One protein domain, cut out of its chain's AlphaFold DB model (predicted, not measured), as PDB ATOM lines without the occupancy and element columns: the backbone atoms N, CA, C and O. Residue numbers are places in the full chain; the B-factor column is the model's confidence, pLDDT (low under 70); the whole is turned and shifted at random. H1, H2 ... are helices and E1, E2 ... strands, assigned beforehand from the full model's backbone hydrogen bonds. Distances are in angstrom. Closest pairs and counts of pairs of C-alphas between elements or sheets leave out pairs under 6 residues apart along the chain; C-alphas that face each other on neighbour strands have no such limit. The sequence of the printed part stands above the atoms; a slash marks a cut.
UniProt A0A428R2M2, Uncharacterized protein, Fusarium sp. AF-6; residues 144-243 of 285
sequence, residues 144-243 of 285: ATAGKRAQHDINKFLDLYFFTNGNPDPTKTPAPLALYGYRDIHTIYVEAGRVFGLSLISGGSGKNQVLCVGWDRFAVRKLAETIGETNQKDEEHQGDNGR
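AT A GLANCE: This is residues 144 to 243 of the 285 residues of an uncharacterized protein of Fusarium sp. AF-6 (UniProt A0A428R2M2). A small three-stranded sheet, E1, E3 and E2, has one long helix, H4, packed along one face and a cluster of three short helices on the other side, where H3 lies over E2 on the opposite face, H1 sits on that same face beside the strands at the E1 edge, and H2 packs on both H1 and H3. H4 outruns the sheet, and its residues 236 to 243 stick out free, adding to the length. The 100 printed residues hold four named helices and three named strands in the order H1, H2, E1, H3, E2, E3, H4, of mixed class; the sheet, in the order E1, E3, E2, is antiparallel. The whole is compact, with a radius of gyration of the C-alphas of 14.6 A, and spans 55 by 26 by 22 A.

IN THESE COORDINATES: The sheet is made of E1, residues 177 to 179, 6.3 A long; E3, residues 210 to 214, 13.3 A; and E2, residues 199 to 203, 13.0 A. H4, residues 217 to 243, runs 39.8 A from C-alpha 217 at (-33.325, 115.407, 36.043) to C-alpha 243 at (-52.642, 105.254, 69.318). H1, residues 146 to 152, begins with C-alpha 146 at (-27.796, 123.756, 51.411) and is 10.1 A long. H2, residues 154 to 161, is 10.5 A long, and H3, residues 185 to 193, 11.5 A.

HOW THE PARTS SIT: Inner strand E3 is antiparallel to E1 at 149 degrees, with N 177 and O 213 2.8 A apart, within hydrogen-bond range. E3 and E2 form a hairpin at 157 degrees, with N 212 and O 201 within that range at 2.8 A. E1, H3 and E2 make a split strand-helix-strand unit, two strands running the same way with E3 between them; its crossover is right-handed. H4 is on the sheet at a height of 7.6 A, over E3 and E2 and along the strands, at 14 degrees to E3 on the local plane; its closest C-alphas to E2 are those of Ala 224 and Gly 203, 4.0 A. On the opposite face, H3 lies over E2 at a height of 10.0 A, at 2 degrees to it on the local plane. H1 is on the same face as H3, over none of the strands, but only just, as 2 of its C-alphas fall on E1. H1 and H2, a helical hairpin, touch at Ala 150 and Phe 157, their closest C-alphas, 5.1 A. H2 touches H3 at a steep tilt of 53 degrees, the closest C-alphas being those of Ile 154 and Ile 188, 6.6 A. H4 is apart from H1, H2 and H3. Every O i to N i+4 pair is within hydrogen-bond range in H1, H2 and H3, and 22 of 23 in H4.

THE WHOLE: The C-alphas of Asn 165 and Arg 243, the two farthest apart, are 55.3 A from each other. The printed part has no cut, and its one long link, H2 to E1, takes in residues 162 to 176. The mean pLDDT of the printed part is 81.3; residues 144, 207 and 232 to 243 are under 70.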
ATOM      1  N   ALA A 144     -25.568 125.640  57.984       66.69
ATOM      2  CA  ALA A 144     -25.175 124.233  58.038       66.69
ATOM      3  C   ALA A 144     -25.746 123.366  56.898       66.69
ATOM      4  O   ALA A 144     -25.203 122.306  56.614       66.69
ATOM      5  N   THR A 145     -26.833 123.788  56.238       75.94
ATOM      6  CA  THR A 145     -27.466 123.025  55.151       75.94
ATOM      7  C   THR A 145     -27.594 123.855  53.878       75.94
ATOM      8  O   THR A 145     -27.793 125.072  53.929       75.94
ATOM      9  N   ALA A 146     -27.549 123.175  52.730       80.38
ATOM     10  CA  ALA A 146     -27.796 123.756  51.411       80.38
ATOM     11  C   ALA A 146     -29.117 124.552  51.367       80.38
ATOM     12  O   ALA A 146     -29.147 125.672  50.867       80.38
ATOM     13  N   GLY A 147     -30.182 124.028  51.990       80.94
ATOM     14  CA  GLY A 147     -31.480 124.711  52.073       80.94
ATOM     15  C   GLY A 147     -31.437 126.035  52.839       80.94
ATOM     16  O   GLY A 147     -31.987 127.030  52.375       80.94
ATOM     17  N   LYS A 148     -30.710 126.095  53.964       81.00
ATOM     18  CA  LYS A 148     -30.534 127.347  54.719       81.00
ATOM     19  C   LYS A 148     -29.682 128.369  53.956       81.00
ATOM     20  O   LYS A 148     -29.958 129.561  54.056       81.00
ATOM     21  N   ARG A 149     -28.684 127.915  53.183       83.25
ATOM     22  CA  ARG A 149     -27.883 128.780  52.294       83.25
ATOM     23  C   ARG A 149     -28.756 129.387  51.196       83.25
ATOM     24  O   ARG A 149     -28.779 130.606  51.067       83.25
ATOM     25  N   ALA A 150     -29.524 128.553  50.492       84.12
ATOM     26  CA  ALA A 150     -30.445 128.979  49.438       84.12
ATOM     27  C   ALA A 150     -31.516 129.958  49.945       84.12
ATOM     28  O   ALA A 150     -31.836 130.925  49.262       84.12
ATOM     29  N   GLN A 151     -32.042 129.739  51.155       84.25
ATOM     30  CA  GLN A 151     -33.023 130.639  51.764       84.25
ATOM     31  C   GLN A 151     -32.435 132.008  52.131       84.25
ATOM     32  O   GLN A 151     -33.144 133.009  52.074       84.25
ATOM     33  N   HIS A 152     -31.177 132.055  52.569       82.56
ATOM     34  CA  HIS A 152     -30.541 133.311  52.954       82.56
ATOM     35  C   HIS A 152     -30.118 134.140  51.737       82.56
ATOM     36  O   HIS A 152     -30.321 135.350  51.723       82.56
ATOM     37  N   ASP A 153     -29.497 133.502  50.744       86.00
ATOM     38  CA  ASP A 153     -29.029 134.156  49.523       86.00
ATOM     39  C   ASP A 153     -28.959 133.128  48.385       86.00
ATOM     40  O   ASP A 153     -28.023 132.327  48.295       86.00
ATOM     41  N   ILE A 154     -29.982 133.138  47.524       87.19
ATOM     42  CA  ILE A 154     -30.102 132.188  46.415       87.19
ATOM     43  C   ILE A 154     -28.979 132.355  45.386       87.19
ATOM     44  O   ILE A 154     -28.487 131.358  44.865       87.19
ATOM     45  N   ASN A 155     -28.505 133.580  45.148       88.81
ATOM     46  CA  ASN A 155     -27.440 133.833  44.180       88.81
ATOM     47  C   ASN A 155     -26.111 133.274  44.686       88.81
ATOM     48  O   ASN A 155     -25.453 132.527  43.968       88.81
ATOM     49  N   LYS A 156     -25.768 133.515  45.958       86.25
ATOM     50  CA  LYS A 156     -24.573 132.900  46.565       86.25
ATOM     51  C   LYS A 156     -24.661 131.383  46.636       86.25
ATOM     52  O   LYS A 156     -23.645 130.703  46.525       86.25
ATOM     53  N   PHE A 157     -25.856 130.836  46.846       88.94
ATOM     54  CA  PHE A 157     -26.072 129.395  46.781       88.94
ATOM     55  C   PHE A 157     -25.787 128.844  45.375       88.94
ATOM     56  O   PHE A 157     -25.062 127.854  45.254       88.94
ATOM     57  N   LEU A 158     -26.299 129.492  44.323       90.50
ATOM     58  CA  LEU A 158     -26.028 129.109  42.935       90.50
ATOM     59  C   LEU A 158     -24.539 129.245  42.594       90.50
ATOM     60  O   LEU A 158     -23.954 128.300  42.070       90.50
ATOM     61  N   ASP A 159     -23.900 130.346  42.990       89.50
ATOM     62  CA  ASP A 159     -22.458 130.543  42.827       89.50
ATOM     63  C   ASP A 159     -21.657 129.428  43.505       89.50
ATOM     64  O   ASP A 159     -20.716 128.877  42.935       89.50
ATOM     65  N   LEU A 160     -22.033 129.053  44.729       87.56
ATOM     66  CA  LEU A 160     -21.297 128.070  45.513       87.56
ATOM     67  C   LEU A 160     -21.432 126.651  44.959       87.56
ATOM     68  O   LEU A 160     -20.428 125.950  44.892       87.56
ATOM     69  N   TYR A 161     -22.631 126.224  44.570       87.69
ATOM     70  CA  TYR A 161     -22.881 124.824  44.205       87.69
ATOM     71  C   TYR A 161     -22.952 124.581  42.698       87.69
ATOM     72  O   TYR A 161     -22.657 123.476  42.252       87.69
ATOM     73  N   PHE A 162     -23.310 125.587  41.904       90.69
ATOM     74  CA  PHE A 162     -23.678 125.389  40.506       90.69
ATOM     75  C   PHE A 162     -22.874 126.225  39.509       90.69
ATOM     76  O   PHE A 162     -22.903 125.880  38.333       90.69
ATOM     77  N   PHE A 163     -22.135 127.266  39.920       91.06
ATOM     78  CA  PHE A 163     -21.318 128.063  38.991       91.06
ATOM     79  C   PHE A 163     -19.809 127.963  39.233       91.06
ATOM     80  O   PHE A 163     -19.342 127.923  40.370       91.06
ATOM     81  N   THR A 164     -19.029 128.037  38.158       87.81
ATOM     82  CA  THR A 164     -17.575 128.251  38.184       87.81
ATOM     83  C   THR A 164     -17.254 129.449  37.301       87.81
ATOM     84  O   THR A 164     -17.632 129.491  36.131       87.81
ATOM     85  N   ASN A 165     -16.587 130.462  37.865       86.44
ATOM     86  CA  ASN A 165     -16.306 131.735  37.186       86.44
ATOM     87  C   ASN A 165     -17.565 132.387  36.571       86.44
ATOM     88  O   ASN A 165     -17.521 132.896  35.453       86.44
ATOM     89  N   GLY A 166     -18.698 132.322  37.283       85.12
ATOM     90  CA  GLY A 166     -19.983 132.889  36.855       85.12
ATOM     91  C   GLY A 166     -20.738 132.089  35.785       85.12
ATOM     92  O   GLY A 166     -21.795 132.532  35.347       85.12
ATOM     93  N   ASN A 167     -20.231 130.924  35.369       89.31
ATOM     94  CA  ASN A 167     -20.885 130.066  34.380       89.31
ATOM     95  C   ASN A 167     -21.445 128.792  35.027       89.31
ATOM     96  O   ASN A 167     -20.768 128.233  35.891       89.31
ATOM     97  N   PRO A 168     -22.619 128.292  34.588       91.44
ATOM     98  CA  PRO A 168     -23.127 126.968  34.953       91.44
ATOM     99  C   PRO A 168     -22.069 125.872  34.780       91.44
ATOM    100  O   PRO A 168     -21.544 125.682  33.685       91.44
ATOM    101  N   ASP A 169     -21.767 125.158  35.863       89.94
ATOM    102  CA  ASP A 169     -20.748 124.112  35.919       89.94
ATOM    103  C   ASP A 169     -21.329 122.806  36.493       89.94
ATOM    104  O   ASP A 169     -21.377 122.613  37.717       89.94
ATOM    105  N   PRO A 170     -21.730 121.870  35.610       87.75
ATOM    106  CA  PRO A 170     -22.217 120.550  35.990       87.75
ATOM    107  C   PRO A 170     -21.258 119.710  36.837       87.75
ATOM    108  O   PRO A 170     -21.695 118.796  37.538       87.75
ATOM    109  N   THR A 171     -19.956 120.001  36.793       86.75
ATOM    110  CA  THR A 171     -18.930 119.207  37.480       86.75
ATOM    111  C   THR A 171     -18.775 119.573  38.956       86.75
ATOM    112  O   THR A 171     -18.284 118.759  39.737       86.75
ATOM    113  N   LYS A 172     -19.241 120.763  39.363       84.94
ATOM    114  CA  LYS A 172     -19.087 121.281  40.730       84.94
ATOM    115  C   LYS A 172     -19.932 120.528  41.756       84.94
ATOM    116  O   LYS A 172     -19.469 120.235  42.855       84.94
ATOM    117  N   THR A 173     -21.161 120.188  41.369       86.94
ATOM    118  CA  THR A 173     -22.111 119.434  42.196       86.94
ATOM    119  C   THR A 173     -22.779 118.354  41.344       86.94
ATOM    120  O   THR A 173     -23.887 118.557  40.849       86.94
ATOM    121  N   PRO A 174     -22.110 117.205  41.126       83.75
ATOM    122  CA  PRO A 174     -22.628 116.146  40.259       83.75
ATOM    123  C   PRO A 174     -23.807 115.385  40.888       83.75
ATOM    124  O   PRO A 174     -24.648 114.845  40.173       83.75
ATOM    125  N   ALA A 175     -23.888 115.347  42.223       86.31
ATOM    126  CA  ALA A 175     -24.994 114.735  42.953       86.31
ATOM    127  C   ALA A 175     -26.093 115.771  43.262       86.31
ATOM    128  O   ALA A 175     -25.767 116.896  43.641       86.31
ATOM    129  N   PRO A 176     -27.386 115.419  43.152       90.50
ATOM    130  CA  PRO A 176     -28.473 116.338  43.479       90.50
ATOM    131  C   PRO A 176     -28.493 116.694  44.973       90.50
ATOM    132  O   PRO A 176     -28.194 115.865  45.833       90.50
ATOM    133  N   LEU A 177     -28.885 117.931  45.284       89.31
ATOM    134  CA  LEU A 177     -28.992 118.454  46.644       89.31
ATOM    135  C   LEU A 177     -30.453 118.525  47.087       89.31
ATOM    136  O   LEU A 177     -31.306 119.026  46.357       89.31
ATOM    137  N   ALA A 178     -30.716 118.101  48.322       88.06
ATOM    138  CA  ALA A 178     -31.993 118.298  48.998       88.06
ATOM    139  C   ALA A 178     -31.947 119.569  49.861       88.06
ATOM    140  O   ALA A 178     -31.122 119.716  50.770       88.06
ATOM    141  N   LEU A 179     -32.838 120.512  49.576       88.31
ATOM    142  CA  LEU A 179     -32.971 121.761  50.310       88.31
ATOM    143  C   LEU A 179     -34.029 121.561  51.392       88.31
ATOM    144  O   LEU A 179     -35.206 121.484  51.081       88.31
ATOM    145  N   TYR A 180     -33.634 121.465  52.659       82.69
ATOM    146  CA  TYR A 180     -34.573 121.325  53.781       82.69
ATOM    147  C   TYR A 180     -34.888 122.675  54.433       82.69
ATOM    148  O   TYR A 180     -34.008 123.535  54.538       82.69
ATOM    149  N   GLY A 181     -36.114 122.825  54.947       72.00
ATOM    150  CA  GLY A 181     -36.501 123.926  55.839       72.00
ATOM    151  C   GLY A 181     -36.617 125.304  55.182       72.00
ATOM    152  O   GLY A 181     -36.604 126.309  55.891       72.00
ATOM    153  N   TYR A 182     -36.722 125.364  53.853       72.06
ATOM    154  CA  TYR A 182     -36.957 126.611  53.127       72.06
ATOM    155  C   TYR A 182     -38.413 127.075  53.305       72.06
ATOM    156  O   TYR A 182     -39.323 126.267  53.480       72.06
ATOM    157  N   ARG A 183     -38.641 128.394  53.259       71.69
ATOM    158  CA  ARG A 183     -39.987 129.001  53.355       71.69
ATOM    159  C   ARG A 183     -40.471 129.621  52.046       71.69
ATOM    160  O   ARG A 183     -41.670 129.660  51.808       71.69
ATOM    161  N   ASP A 184     -39.548 130.099  51.216       76.44
ATOM    162  CA  ASP A 184     -39.855 130.794  49.966       76.44
ATOM    163  C   ASP A 184     -39.465 129.935  48.758       76.44
ATOM    164  O   ASP A 184     -38.365 130.024  48.214       76.44
ATOM    165  N   ILE A 185     -40.384 129.053  48.373       76.25
ATOM    166  CA  ILE A 185     -40.247 128.155  47.218       76.25
ATOM    167  C   ILE A 185     -40.175 128.943  45.915       76.25
ATOM    168  O   ILE A 185     -39.417 128.588  45.013       76.25
ATOM    169  N   HIS A 186     -40.988 129.992  45.808       78.50
ATOM    170  CA  HIS A 186     -41.185 130.719  44.564       78.50
ATOM    171  C   HIS A 186     -39.899 131.401  44.114       78.50
ATOM    172  O   HIS A 186     -39.511 131.247  42.958       78.50
ATOM    173  N   THR A 187     -39.199 132.072  45.030       82.94
ATOM    174  CA  THR A 187     -37.924 132.725  44.712       82.94
ATOM    175  C   THR A 187     -36.871 131.717  44.250       82.94
ATOM    176  O   THR A 187     -36.185 131.958  43.258       82.94
ATOM    177  N   ILE A 188     -36.785 130.548  44.896       82.31
ATOM    178  CA  ILE A 188     -35.832 129.505  44.490       82.31
ATOM    179  C   ILE A 188     -36.180 128.965  43.098       82.31
ATOM    180  O   ILE A 188     -35.288 128.856  42.260       82.31
ATOM    181  N   TYR A 189     -37.454 128.671  42.815       82.81
ATOM    182  CA  TYR A 189     -37.871 128.207  41.486       82.81
ATOM    183  C   TYR A 189     -37.575 129.230  40.390       82.81
ATOM    184  O   TYR A 189     -37.135 128.843  39.310       82.81
ATOM    185  N   VAL A 190     -37.811 130.518  40.651       85.25
ATOM    186  CA  VAL A 190     -37.566 131.580  39.668       85.25
ATOM    187  C   VAL A 190     -36.076 131.733  39.389       85.25
ATOM    188  O   VAL A 190     -35.684 131.742  38.225       85.25
ATOM    189  N   GLU A 191     -35.240 131.836  40.422       86.44
ATOM    190  CA  GLU A 191     -33.813 132.109  40.226       86.44
ATOM    191  C   GLU A 191     -33.040 130.868  39.770       86.44
ATOM    192  O   GLU A 191     -32.294 130.926  38.795       86.44
ATOM    193  N   ALA A 192     -33.271 129.707  40.386       86.00
ATOM    194  CA  ALA A 192     -32.624 128.469  39.954       86.00
ATOM    195  C   ALA A 192     -33.169 127.976  38.602       86.00
ATOM    196  O   ALA A 192     -32.417 127.415  37.811       86.00
ATOM    197  N   GLY A 193     -34.446 128.231  38.293       84.19
ATOM    198  CA  GLY A 193     -35.049 127.885  37.001       84.19
ATOM    199  C   GLY A 193     -34.507 128.695  35.819       84.19
ATOM    200  O   GLY A 193     -34.685 128.290  34.671       84.19
ATOM    201  N   ARG A 194     -33.816 129.817  36.071       87.31
ATOM    202  CA  ARG A 194     -33.087 130.575  35.038       87.31
ATOM    203  C   ARG A 194     -31.755 129.930  34.656       87.31
ATOM    204  O   ARG A 194     -31.189 130.285  33.623       87.31
ATOM    205  N   VAL A 195     -31.247 128.994  35.457       88.88
ATOM    206  CA  VAL A 195     -29.983 128.306  35.188       88.88
ATOM    207  C   VAL A 195     -30.208 127.198  34.165       88.88
ATOM    208  O   VAL A 195     -30.888 126.206  34.431       88.88
ATOM    209  N   PHE A 196     -29.611 127.345  32.984       85.56
ATOM    210  CA  PHE A 196     -29.735 126.349  31.925       85.56
ATOM    211  C   PHE A 196     -29.183 124.984  32.371       85.56
ATOM    212  O   PHE A 196     -28.056 124.889  32.852       85.56
ATOM    213  N   GLY A 197     -29.982 123.929  32.191       85.38
ATOM    214  CA  GLY A 197     -29.621 122.554  32.551       85.38
ATOM    215  C   GLY A 197     -29.870 122.176  34.014       85.38
ATOM    216  O   GLY A 197     -29.733 121.006  34.357       85.38
ATOM    217  N   LEU A 198     -30.275 123.118  34.870       90.88
ATOM    218  CA  LEU A 198     -30.576 122.832  36.269       90.88
ATOM    219  C   LEU A 198     -32.037 122.384  36.431       90.88
ATOM    220  O   LEU A 198     -32.966 123.047  35.976       90.88
ATOM    221  N   SER A 199     -32.251 121.240  37.080       90.88
ATOM    222  CA  SER A 199     -33.576 120.669  37.337       90.88
ATOM    223  C   SER A 199     -34.001 120.894  38.783       90.88
ATOM    224  O   SER A 199     -33.207 120.686  39.698       90.88
ATOM    225  N   LEU A 200     -35.273 121.251  38.985       90.06
ATOM    226  CA  LEU A 200     -35.899 121.411  40.299       90.06
ATOM    227  C   LEU A 200     -37.141 120.530  40.412       90.06
ATOM    228  O   LEU A 200     -38.023 120.591  39.555       90.06
ATOM    229  N   ILE A 201     -37.203 119.702  41.457       88.50
ATOM    230  CA  ILE A 201     -38.347 118.824  41.739       88.50
ATOM    231  C   ILE A 201     -38.611 118.823  43.241       88.50
ATOM    232  O   ILE A 201     -37.706 118.610  44.045       88.50
ATOM    233  N   SER A 202     -39.862 119.049  43.626       85.94
ATOM    234  CA  SER A 202     -40.295 118.936  45.018       85.94
ATOM    235  C   SER A 202     -40.593 117.476  45.379       85.94
ATOM    236  O   SER A 202     -41.282 116.788  44.632       85.94
ATOM    237  N   GLY A 203     -40.091 117.025  46.527       82.62
ATOM    238  CA  GLY A 203     -40.439 115.764  47.185       82.62
ATOM    239  C   GLY A 203     -41.165 116.016  48.509       82.62
ATOM    240  O   GLY A 203     -41.003 117.075  49.118       82.62
ATOM    241  N   GLY A 204     -41.969 115.052  48.960       79.31
ATOM    242  CA  GLY A 204     -42.808 115.198  50.158       79.31
ATOM    243  C   GLY A 204     -44.001 116.150  49.975       79.31
ATOM    244  O   GLY A 204     -44.222 116.708  48.900       79.31
ATOM    245  N   SER A 205     -44.786 116.332  51.040       73.00
ATOM    246  CA  SER A 205     -46.000 117.160  51.042       73.00
ATOM    247  C   SER A 205     -46.093 118.028  52.301       73.00
ATOM    248  O   SER A 205     -45.459 117.754  53.322       73.00
ATOM    249  N   GLY A 206     -46.880 119.104  52.229       71.44
ATOM    250  CA  GLY A 206     -47.190 119.970  53.367       71.44
ATOM    251  C   GLY A 206     -45.952 120.541  54.066       71.44
ATOM    252  O   GLY A 206     -45.104 121.175  53.443       71.44
ATOM    253  N   LYS A 207     -45.852 120.333  55.384       68.19
ATOM    254  CA  LYS A 207     -44.748 120.850  56.219       68.19
ATOM    255  C   LYS A 207     -43.417 120.124  55.990       68.19
ATOM    256  O   LYS A 207     -42.377 120.656  56.371       68.19
ATOM    257  N   ASN A 208     -43.458 118.958  55.345       73.06
ATOM    258  CA  ASN A 208     -42.307 118.106  55.056       73.06
ATOM    259  C   ASN A 208     -41.866 118.219  53.588       73.06
ATOM    260  O   ASN A 208     -41.152 117.356  53.080       73.06
ATOM    261  N   GLN A 209     -42.305 119.265  52.877       81.38
ATOM    262  CA  GLN A 209     -41.900 119.488  51.496       81.38
ATOM    263  C   GLN A 209     -40.401 119.822  51.419       81.38
ATOM    264  O   GLN A 209     -39.901 120.730  52.083       81.38
ATOM    265  N   VAL A 210     -39.681 119.106  50.559       85.62
ATOM    266  CA  VAL A 210     -38.239 119.252  50.321       85.62
ATOM    267  C   VAL A 210     -38.017 119.524  48.839       85.62
ATOM    268  O   VAL A 210     -38.627 118.891  47.987       85.62
ATOM    269  N   LEU A 211     -37.178 120.498  48.506       89.00
ATOM    270  CA  LEU A 211     -36.911 120.888  47.128       89.00
ATOM    271  C   LEU A 211     -35.582 120.265  46.734       89.00
ATOM    272  O   LEU A 211     -34.565 120.525  47.371       89.00
ATOM    273  N   CYS A 212     -35.600 119.423  45.712       89.81
ATOM    274  CA  CYS A 212     -34.409 118.782  45.178       89.81
ATOM    275  C   CYS A 212     -33.932 119.560  43.953       89.81
ATOM    276  O   CYS A 212     -34.737 119.906  43.088       89.81
ATOM    277  N   VAL A 213     -32.629 119.823  43.881       91.81
ATOM    278  CA  VAL A 213     -32.002 120.589  42.798       91.81
ATOM    279  C   VAL A 213     -30.729 119.899  42.310       91.81
ATOM    280  O   VAL A 213     -29.946 119.395  43.113       91.81
ATOM    281  N   GLY A 214     -30.513 119.851  40.996       91.38
ATOM    282  CA  GLY A 214     -29.330 119.220  40.404       91.38
ATOM    283  C   GLY A 214     -29.365 119.177  38.876       91.38
ATOM    284  O   GLY A 214     -30.368 119.529  38.263       91.38
ATOM    285  N   TRP A 215     -28.260 118.759  38.260       91.25
ATOM    286  CA  TRP A 215     -28.094 118.762  36.798       91.25
ATOM    287  C   TRP A 215     -28.808 117.604  36.097       91.25
ATOM    288  O   TRP A 215     -29.375 117.773  35.020       91.25
ATOM    289  N   ASP A 216     -28.813 116.420  36.714       91.62
ATOM    290  CA  ASP A 216     -29.500 115.249  36.171       91.62
ATOM    291  C   ASP A 216     -30.944 115.190  36.676       91.62
ATOM    292  O   ASP A 216     -31.218 114.868  37.834       91.62
ATOM    293  N   ARG A 217     -31.886 115.455  35.769       89.62
ATOM    294  CA  ARG A 217     -33.325 115.407  36.043       89.62
ATOM    295  C   ARG A 217     -33.784 114.064  36.617       89.62
ATOM    296  O   ARG A 217     -34.679 114.053  37.463       89.62
ATOM    297  N   PHE A 218     -33.217 112.945  36.165       89.94
ATOM    298  CA  PHE A 218     -33.588 111.617  36.653       89.94
ATOM    299  C   PHE A 218     -33.071 111.393  38.072       89.94
ATOM    300  O   PHE A 218     -33.827 110.936  38.928       89.94
ATOM    301  N   ALA A 219     -31.826 111.787  38.351       88.56
ATOM    302  CA  ALA A 219     -31.269 111.729  39.700       88.56
ATOM    303  C   ALA A 219     -32.034 112.637  40.679       88.56
ATOM    304  O   ALA A 219     -32.354 112.213  41.789       88.56
ATOM    305  N   VAL A 220     -32.387 113.859  40.259       90.00
ATOM    306  CA  VAL A 220     -33.187 114.806  41.056       90.00
ATOM    307  C   VAL A 220     -34.574 114.234  41.358       90.00
ATOM    308  O   VAL A 220     -35.037 114.325  42.494       90.00
ATOM    309  N   ARG A 221     -35.227 113.604  40.371       90.44
ATOM    310  CA  ARG A 221     -36.530 112.951  40.565       90.44
ATOM    311  C   ARG A 221     -36.432 111.805  41.565       90.44
ATOM    312  O   ARG A 221     -37.215 111.767  42.505       90.44
ATOM    313  N   LYS A 222     -35.450 110.920  41.391       89.69
ATOM    314  CA  LYS A 222     -35.233 109.774  42.279       89.69
ATOM    315  C   LYS A 222     -35.008 110.214  43.729       89.69
ATOM    316  O   LYS A 222     -35.538 109.597  44.651       89.69
ATOM    317  N   LEU A 223     -34.246 111.292  43.932       88.56
ATOM    318  CA  LEU A 223     -34.037 111.877  45.256       88.56
ATOM    319  C   LEU A 223     -35.352 112.399  45.857       88.56
ATOM    320  O   LEU A 223     -35.653 112.100  47.011       88.56
ATOM    321  N   ALA A 224     -36.150 113.132  45.075       89.12
ATOM    322  CA  ALA A 224     -37.443 113.653  45.518       89.12
ATOM    323  C   ALA A 224     -38.446 112.538  45.869       89.12
ATOM    324  O   ALA A 224     -39.143 112.644  46.877       89.12
ATOM    325  N   GLU A 225     -38.485 111.464  45.074       88.38
ATOM    326  CA  GLU A 225     -39.307 110.270  45.324       88.38
ATOM    327  C   GLU A 225     -38.887 109.576  46.622       88.38
ATOM    328  O   GLU A 225     -39.728 109.345  47.486       88.38
ATOM    329  N   THR A 226     -37.582 109.354  46.817       87.06
ATOM    330  CA  THR A 226     -37.051 108.722  48.038       87.06
ATOM    331  C   THR A 226     -37.443 109.513  49.288       87.06
ATOM    332  O   THR A 226     -37.893 108.937  50.272       87.06
ATOM    333  N   ILE A 227     -37.329 110.844  49.244       84.94
ATOM    334  CA  ILE A 227     -37.726 111.712  50.362       84.94
ATOM    335  C   ILE A 227     -39.242 111.662  50.596       84.94
ATOM    336  O   ILE A 227     -39.684 111.645  51.742       84.94
ATOM    337  N   GLY A 228     -40.040 111.619  49.525       81.31
ATOM    338  CA  GLY A 228     -41.489 111.450  49.621       81.31
ATOM    339  C   GLY A 228     -41.881 110.147  50.319       81.31
ATOM    340  O   GLY A 228     -42.687 110.174  51.244       81.31
ATOM    341  N   GLU A 229     -41.261 109.032  49.929       82.44
ATOM    342  CA  GLU A 229     -41.498 107.713  50.524       82.44
ATOM    343  C   GLU A 229     -41.065 107.639  51.995       82.44
ATOM    344  O   GLU A 229     -41.760 107.030  52.809       82.44
ATOM    345  N   THR A 230     -39.935 108.254  52.362       76.75
ATOM    346  CA  THR A 230     -39.480 108.313  53.761       76.75
ATOM    347  C   THR A 230     -40.438 109.127  54.625       76.75
ATOM    348  O   THR A 230     -40.869 108.642  55.666       76.75
ATOM    349  N   ASN A 231     -40.846 110.315  54.168       71.56
ATOM    350  CA  ASN A 231     -41.771 111.166  54.919       71.56
ATOM    351  C   ASN A 231     -43.136 110.494  55.131       71.56
ATOM    352  O   ASN A 231     -43.729 110.645  56.193       71.56
ATOM    353  N   GLN A 232     -43.620 109.732  54.144       67.38
ATOM    354  CA  GLN A 232     -44.870 108.987  54.278       67.38
ATOM    355  C   GLN A 232     -44.771 107.890  55.351       67.38
ATOM    356  O   GLN A 232     -45.665 107.768  56.184       67.38
ATOM    357  N   LYS A 233     -43.666 107.134  55.382       67.56
ATOM    358  CA  LYS A 233     -43.427 106.104  56.409       67.56
ATOM    359  C   LYS A 233     -43.280 106.700  57.809       67.56
ATOM    360  O   LYS A 233     -43.782 106.128  58.772       67.56
ATOM    361  N   ASP A 234     -42.628 107.855  57.927       63.12
ATOM    362  CA  ASP A 234     -42.464 108.552  59.206       63.12
ATOM    363  C   ASP A 234     -43.802 109.101  59.736       63.12
ATOM    364  O   ASP A 234     -44.064 109.034  60.939       63.12
ATOM    365  N   GLU A 235     -44.678 109.599  58.856       62.91
ATOM    366  CA  GLU A 235     -46.040 110.022  59.211       62.91
ATOM    367  C   GLU A 235     -46.925 108.829  59.627       62.91
ATOM    368  O   GLU A 235     -47.672 108.931  60.603       62.91
ATOM    369  N   GLU A 236     -46.796 107.677  58.958       62.12
ATOM    370  CA  GLU A 236     -47.484 106.429  59.326       62.12
ATOM    371  C   GLU A 236     -47.007 105.890  60.693       62.12
ATOM    372  O   GLU A 236     -47.829 105.550  61.545       62.12
ATOM    373  N   HIS A 237     -45.697 105.906  60.972       58.03
ATOM    374  CA  HIS A 237     -45.138 105.490  62.267       58.03
ATOM    375  C   HIS A 237     -45.456 106.452  63.425       58.03
ATOM    376  O   HIS A 237     -45.613 106.012  64.568       58.03
ATOM    377  N   GLN A 238     -45.577 107.758  63.170       56.88
ATOM    378  CA  GLN A 238     -46.055 108.711  64.182       56.88
ATOM    379  C   GLN A 238     -47.559 108.560  64.458       56.88
ATOM    380  O   GLN A 238     -47.989 108.767  65.593       56.88
ATOM    381  N   GLY A 239     -48.350 108.161  63.456       53.31
ATOM    382  CA  GLY A 239     -49.771 107.846  63.614       53.31
ATOM    383  C   GLY A 239     -50.038 106.605  64.475       53.31
ATOM    384  O   GLY A 239     -50.976 106.621  65.272       53.31
ATOM    385  N   ASP A 240     -49.200 105.569  64.366       50.88
ATOM    386  CA  ASP A 240     -49.320 104.344  65.178       50.88
ATOM    387  C   ASP A 240     -48.839 104.545  66.624       50.88
ATOM    388  O   ASP A 240     -49.552 104.198  67.566       50.88
ATOM    389  N   ASN A 241     -47.709 105.232  66.835       43.84
ATOM    390  CA  ASN A 241     -47.233 105.565  68.188       43.84
ATOM    391  C   ASN A 241     -48.173 106.524  68.948       43.84
ATOM    392  O   ASN A 241     -48.119 106.610  70.177       43.84
ATOM    393  N   GLY A 242     -49.032 107.267  68.241       39.94
ATOM    394  CA  GLY A 242     -50.067 108.109  68.846       39.94
ATOM    395  C   GLY A 242     -51.277 107.330  69.370       39.94
ATOM    396  O   GLY A 242     -51.990 107.846  70.225       39.94
ATOM    397  N   ARG A 243     -51.511 106.099  68.894       43.06
ATOM    398  CA  ARG A 243     -52.642 105.254  69.318       43.06
ATOM    399  C   ARG A 243     -52.311 104.317  70.476       43.06
ATOM    400  O   ARG A 243     -53.222 103.912  71.187       43.06
TER     401      ARG A 243